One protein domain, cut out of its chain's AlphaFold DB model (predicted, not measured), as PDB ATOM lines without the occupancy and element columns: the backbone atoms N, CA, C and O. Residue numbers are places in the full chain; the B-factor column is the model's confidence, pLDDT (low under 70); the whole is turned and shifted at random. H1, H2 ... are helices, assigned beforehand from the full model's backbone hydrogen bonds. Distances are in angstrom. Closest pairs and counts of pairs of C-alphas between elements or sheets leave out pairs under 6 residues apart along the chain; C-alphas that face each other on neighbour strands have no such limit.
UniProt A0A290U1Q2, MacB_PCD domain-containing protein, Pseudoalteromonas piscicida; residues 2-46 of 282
ATOM      1  N   LEU A   2     -12.323  16.611 -13.965       89.38
ATOM      2  CA  LEU A   2     -11.574  17.891 -13.963       89.38
ATOM      3  C   LEU A   2     -10.561  18.029 -15.123       89.38
ATOM      4  O   LEU A   2     -10.571  19.021 -15.844       89.38
ATOM      5  N   SER A   3      -9.742  16.996 -15.355       89.44
ATOM      6  CA  SER A   3      -8.772  16.952 -16.466       89.44
ATOM      7  C   SER A   3      -9.437  17.084 -17.846       89.44
ATOM      8  O   SER A   3      -8.913  17.756 -18.735       89.44
ATOM      9  N   TYR A   4     -10.629  16.503 -18.011       93.06
ATOM     10  CA  TYR A   4     -11.392  16.586 -19.256       93.06
ATOM     11  C   TYR A   4     -11.920  18.010 -19.496       93.06
ATOM     12  O   TYR A   4     -11.750  18.544 -20.592       93.06
ATOM     13  N   TYR A   5     -12.460  18.666 -18.463       92.56
ATOM     14  CA  TYR A   5     -12.921  20.055 -18.555       92.56
ATOM     15  C   TYR A   5     -11.776  21.056 -18.779       92.56
ATOM     16  O   TYR A   5     -11.925  21.960 -19.598       92.56
ATOM     17  N   LEU A   6     -10.611  20.866 -18.146       91.06
ATOM     18  CA  LEU A   6      -9.411  21.675 -18.414       91.06
ATOM     19  C   LEU A   6      -8.946  21.544 -19.870       91.06
ATOM     20  O   LEU A   6      -8.633  22.546 -20.511       91.06
ATOM     21  N   LYS A   7      -8.953  20.321 -20.423       90.62
ATOM     22  CA  LYS A   7      -8.603  20.078 -21.831       90.62
ATOM     23  C   LYS A   7      -9.569  20.792 -22.780       90.62
ATOM     24  O   LYS A   7      -9.124  21.417 -23.740       90.62
ATOM     25  N   LEU A   8     -10.872  20.743 -22.499       88.38
ATOM     26  CA  LEU A   8     -11.893  21.463 -23.267       88.38
ATOM     27  C   LEU A   8     -11.737  22.987 -23.179       88.38
ATOM     28  O   LEU A   8     -11.802  23.658 -24.208       88.38
ATOM     29  N   ALA A   9     -11.474  23.529 -21.987       88.00
ATOM     30  CA  ALA A   9     -11.232  24.957 -21.794       88.00
ATOM     31  C   ALA A   9     -10.018  25.440 -22.605       88.00
ATOM     32  O   ALA A   9     -10.110  26.441 -23.313       88.00
ATOM     33  N   LEU A  10      -8.913  24.684 -22.590       89.12
ATOM     34  CA  LEU A  10      -7.700  25.019 -23.343       89.12
ATOM     35  C   LEU A  10      -7.929  25.012 -24.864       89.12
ATOM     36  O   LEU A  10      -7.409  25.866 -25.583       89.12
ATOM     37  N   ILE A  11      -8.720  24.053 -25.361       89.44
ATOM     38  CA  ILE A  11      -9.109  23.988 -26.777       89.44
ATOM     39  C   ILE A  11      -9.980  25.195 -27.146       89.44
ATOM     40  O   ILE A  11      -9.782  25.776 -28.211       89.44
ATOM     41  N   SER A  12     -10.906  25.597 -26.271       84.62
ATOM     42  CA  SER A  12     -11.755  26.779 -26.472       84.62
ATOM     43  C   SER A  12     -10.926  28.069 -26.564       84.62
ATOM     44  O   SER A  12     -11.061  28.824 -27.524       84.62
ATOM     45  N   LEU A  13      -9.970  28.256 -25.647       87.88
ATOM     46  CA  LEU A  13      -9.025  29.382 -25.645       87.88
ATOM     47  C   LEU A  13      -8.207  29.486 -26.943       87.88
ATOM     48  O   LEU A  13      -7.983  30.583 -27.449       87.88
ATOM     49  N   ARG A  14      -7.787  28.351 -27.519       89.31
ATOM     50  CA  ARG A  14      -7.044  28.329 -28.792       89.31
ATOM     51  C   ARG A  14      -7.910  28.614 -30.020       89.31
ATOM     52  O   ARG A  14      -7.359  29.008 -31.043       89.31
ATOM     53  N   LYS A  15      -9.231  28.413 -29.949       90.00
ATOM     54  CA  LYS A  15     -10.146  28.680 -31.073       90.00
ATOM     55  C   LYS A  15     -10.402  30.172 -31.286       90.00
ATOM     56  O   LYS A  15     -10.595  30.581 -32.425       90.00
ATOM     57  N   THR A  16     -10.388  30.980 -30.225       90.62
ATOM     58  CA  THR A  16     -10.632  32.434 -30.295       90.62
ATOM     59  C   THR A  16      -9.509  33.229 -29.618       90.62
ATOM     60  O   THR A  16      -9.755  33.918 -28.625       90.62
ATOM     61  N   PRO A  17      -8.268  33.160 -30.137       87.81
ATOM     62  CA  PRO A  17      -7.088  33.662 -29.436       87.81
ATOM     63  C   PRO A  17      -7.142  35.171 -29.162       87.81
ATOM     64  O   PRO A  17      -6.790  35.598 -28.068       87.81
ATOM     65  N   PHE A  18      -7.642  35.980 -30.105       93.19
ATOM     66  CA  PHE A  18      -7.732  37.437 -29.938       93.19
ATOM     67  C   PHE A  18      -8.733  37.858 -28.852       93.19
ATOM     68  O   PHE A  18      -8.401  38.664 -27.987       93.19
ATOM     69  N   LEU A  19      -9.944  37.288 -28.858       91.12
ATOM     70  CA  LEU A  19     -10.987  37.585 -27.867       91.12
ATOM     71  C   LEU A  19     -10.578  37.130 -26.463       91.12
ATOM     72  O   LEU A  19     -10.745  37.871 -25.495       91.12
ATOM     73  N   SER A  20     -10.005  35.930 -26.351       91.31
ATOM     74  CA  SER A  20      -9.515  35.421 -25.072       91.31
ATOM     75  C   SER A  20      -8.344  36.245 -24.533       91.31
ATOM     76  O   SER A  20      -8.326  36.540 -23.341       91.31
ATOM     77  N   LEU A  21      -7.408  36.666 -25.393       93.06
ATOM     78  CA  LEU A  21      -6.303  37.540 -24.994       93.06
ATOM     79  C   LEU A  21      -6.813  38.889 -24.478       93.06
ATOM     80  O   LEU A  21      -6.357  39.342 -23.432       93.06
ATOM     81  N   LEU A  22      -7.783  39.499 -25.166       95.25
ATOM     82  CA  LEU A  22      -8.372  40.771 -24.744       95.25
ATOM     83  C   LEU A  22      -9.009  40.661 -23.350       95.25
ATOM     84  O   LEU A  22      -8.735  41.493 -22.491       95.25
ATOM     85  N   MET A  23      -9.800  39.614 -23.093       94.81
ATOM     86  CA  MET A  23     -10.401  39.391 -21.770       94.81
ATOM     87  C   MET A  23      -9.346  39.203 -20.674       94.81
ATOM     88  O   MET A  23      -9.463  39.798 -19.603       94.81
ATOM     89  N   ILE A  24      -8.300  38.411 -20.944       94.94
ATOM     90  CA  ILE A  24      -7.203  38.182 -19.993       94.94
ATOM     91  C   ILE A  24      -6.463  39.489 -19.700       94.94
ATOM     92  O   ILE A  24      -6.207  39.779 -18.536       94.94
ATOM     93  N   MET A  25      -6.160  40.298 -20.721       96.50
ATOM     94  CA  MET A  25      -5.475  41.584 -20.556       96.50
ATOM     95  C   MET A  25      -6.292  42.564 -19.715       96.50
ATOM     96  O   MET A  25      -5.746  43.179 -18.804       96.50
ATOM     97  N   THR A  26      -7.599  42.670 -19.958       96.50
ATOM     98  CA  THR A  26      -8.480  43.543 -19.167       96.50
ATOM     99  C   THR A  26      -8.482  43.147 -17.690       96.50
ATOM    100  O   THR A  26      -8.351  44.004 -16.817       96.50
ATOM    101  N   ILE A  27      -8.565  41.845 -17.399       96.81
ATOM    102  CA  ILE A  27      -8.507  41.329 -16.025       96.81
ATOM    103  C   ILE A  27      -7.115  41.557 -15.418       96.81
ATOM    104  O   ILE A  27      -7.012  42.012 -14.280       96.81
ATOM    105  N   ALA A  28      -6.043  41.292 -16.170       97.06
ATOM    106  CA  ALA A  28      -4.666  41.464 -15.714       97.06
ATOM    107  C   ALA A  28      -4.353  42.924 -15.356       97.06
ATOM    108  O   ALA A  28      -3.750  43.179 -14.316       97.06
ATOM    109  N   ILE A  29      -4.810  43.882 -16.168       97.44
ATOM    110  CA  ILE A  29      -4.659  45.317 -15.893       97.44
ATOM    111  C   ILE A  29      -5.427  45.701 -14.623       97.44
ATOM    112  O   ILE A  29      -4.872  46.385 -13.764       97.44
ATOM    113  N   GLY A  30      -6.668  45.223 -14.463       97.06
ATOM    114  CA  GLY A  30      -7.471  45.492 -13.267       97.06
ATOM    115  C   GLY A  30      -6.824  44.961 -11.983       97.06
ATOM    116  O   GLY A  30      -6.701  45.690 -10.999       97.06
ATOM    117  N   ILE A  31      -6.344  43.715 -12.007       97.00
ATOM    118  CA  ILE A  31      -5.650  43.096 -10.866       97.00
ATOM    119  C   ILE A  31      -4.318  43.808 -10.588       97.00
ATOM    120  O   ILE A  31      -4.001  44.076  -9.431       97.00
ATOM    121  N   GLY A  32      -3.555  44.152 -11.629       96.69
ATOM    122  CA  GLY A  32      -2.289  44.873 -11.494       96.69
ATOM    123  C   GLY A  32      -2.468  46.245 -10.839       96.69
ATOM    124  O   GLY A  32      -1.770  46.575  -9.879       96.69
ATOM    125  N   ALA A  33      -3.449  47.026 -11.292       95.50
ATOM    126  CA  ALA A  33      -3.766  48.330 -10.709       95.50
ATOM    127  C   ALA A  33      -4.228  48.223  -9.241       95.50
ATOM    128  O   ALA A  33      -3.799  49.007  -8.390       95.50
ATOM    129  N   ALA A  34      -5.052  47.222  -8.913       95.62
ATOM    130  CA  ALA A  34      -5.498  46.994  -7.540       95.62
ATOM    131  C   ALA A  34      -4.336  46.585  -6.616       95.62
ATOM    132  O   ALA A  34      -4.183  47.151  -5.533       95.62
ATOM    133  N   MET A  35      -3.474  45.657  -7.051       95.56
ATOM    134  CA  MET A  35      -2.357  45.189  -6.221       95.56
ATOM    135  C   MET A  35      -1.246  46.216  -6.051       95.56
ATOM    136  O   MET A  35      -0.665  46.293  -4.969       95.56
ATOM    137  N   THR A  36      -0.963  47.037  -7.061       95.25
ATOM    138  CA  THR A  36      -0.020  48.158  -6.908       95.25
ATOM    139  C   THR A  36      -0.529  49.161  -5.874       95.25
ATOM    140  O   THR A  36       0.204  49.491  -4.944       95.25
ATOM    141  N   THR A  37      -1.803  49.556  -5.952       93.38
ATOM    142  CA  THR A  37      -2.439  50.436  -4.953       93.38
ATOM    143  C   THR A  37      -2.393  49.832  -3.547       93.38
ATOM    144  O   THR A  37      -2.018  50.516  -2.594       93.38
ATOM    145  N   TYR A  38      -2.724  48.543  -3.410       92.56
ATOM    146  CA  TYR A  38      -2.663  47.839  -2.128       92.56
ATOM    147  C   TYR A  38      -1.241  47.801  -1.560       92.56
ATOM    148  O   TYR A  38      -1.038  48.131  -0.396       92.56
ATOM    149  N   THR A  39      -0.252  47.453  -2.385       90.62
ATOM    150  CA  THR A  39       1.152  47.344  -1.963       90.62
ATOM    151  C   THR A  39       1.697  48.693  -1.512       90.62
ATOM    152  O   THR A  39       2.320  48.778  -0.459       90.62
ATOM    153  N   VAL A  40       1.419  49.759  -2.271       88.75
ATOM    154  CA  VAL A  40       1.795  51.121  -1.880       88.75
ATOM    155  C   VAL A  40       1.132  51.472  -0.550       88.75
ATOM    156  O   VAL A  40       1.830  51.822   0.390       88.75
ATOM    157  N   SER A  41      -0.183  51.295  -0.418       86.00
ATOM    158  CA  SER A  41      -0.897  51.588   0.833       86.00
ATOM    159  C   SER A  41      -0.353  50.801   2.033       86.00
ATOM    160  O   SER A  41      -0.187  51.364   3.113       86.00
ATOM    161  N   TYR A  42      -0.019  49.523   1.842       85.25
ATOM    162  CA  TYR A  42       0.562  48.671   2.878       85.25
ATOM    163  C   TYR A  42       1.943  49.164   3.324       85.25
ATOM    164  O   TYR A  42       2.197  49.281   4.521       85.25
ATOM    165  N   LEU A  43       2.820  49.509   2.377       81.50
ATOM    166  CA  LEU A  43       4.141  50.061   2.687       81.50
ATOM    167  C   LEU A  43       4.040  51.418   3.395       81.50
ATOM    168  O   LEU A  43       4.819  51.685   4.302       81.50
ATOM    169  N   LEU A  44       3.061  52.244   3.021       79.06
ATOM    170  CA  LEU A  44       2.834  53.565   3.612       79.06
ATOM    171  C   LEU A  44       2.288  53.530   5.044       79.06
ATOM    172  O   LEU A  44       2.438  54.509   5.771       79.06
ATOM    173  N   GLN A  45       1.643  52.435   5.441       79.69
ATOM    174  CA  GLN A  45       1.116  52.246   6.796       79.69
ATOM    175  C   GLN A  45       2.139  51.633   7.753       79.69
ATOM    176  O   GLN A  45       1.859  51.506   8.946       79.69
ATOM    177  N   LYS A  46       3.309  51.226   7.251       82.38
ATOM    178  CA  LYS A  46       4.352  50.661   8.096       82.38
ATOM    179  C   LYS A  46       4.946  51.750   8.984       82.38
ATOM    180  O   LYS A  46       5.225  52.857   8.531       82.38
TER     181      LYS A  46
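Overview. This is residues 2 to 46 of the 282 residues of the protein "MacB_PCD domain-containing protein" of Pseudoalteromonas piscicida (UniProt A0A290U1Q2). Two helices meet near their ends as an L: the long H2 makes the long arm, and the shorter H1 turns off from its first residues at a sharp corner. Away from that corner both arms stand free, and the middle of the L is empty. The printed part has 45 residues with two named helices, H1 then H2, and no named strand; its class is all helix. It is extended, with a radius of gyration of the C-alphas of 16.4 A, and flat, spanning 46 by 25 by 7 A.

Along the chain. Find C-alpha 17 at (-7.088, 33.662, -29.436); from there H2, residues 17 to 44, runs 39.8 A to C-alpha 44 at (2.834, 53.565, 3.612). Go back to C-alpha 2 at (-11.574, 17.891, -13.963), where H1, residues 2 to 15, begins; it is 20.3 A long.

Arrangement. Look at Leu 13 and Ser 20: their C-alphas, the closest of H1 and H2, are 6.1 A apart. The two helices are close but not clearly touching, with 1 pair of C-alphas within 8 A. Their lines are only just about perpendicular, at 71 degrees. In H1 and H2 every O i to N i+4 pair is within hydrogen-bond range.

Size, cuts and confidence. The C-alphas farthest apart, those of Lys 15 and Lys 46, are 47.2 A apart. The link from H1 to H2, Thr 16, is tight. The printed part has no cut, and no printed residue is under 70 in pLDDT; the mean of the printed part is 91.1.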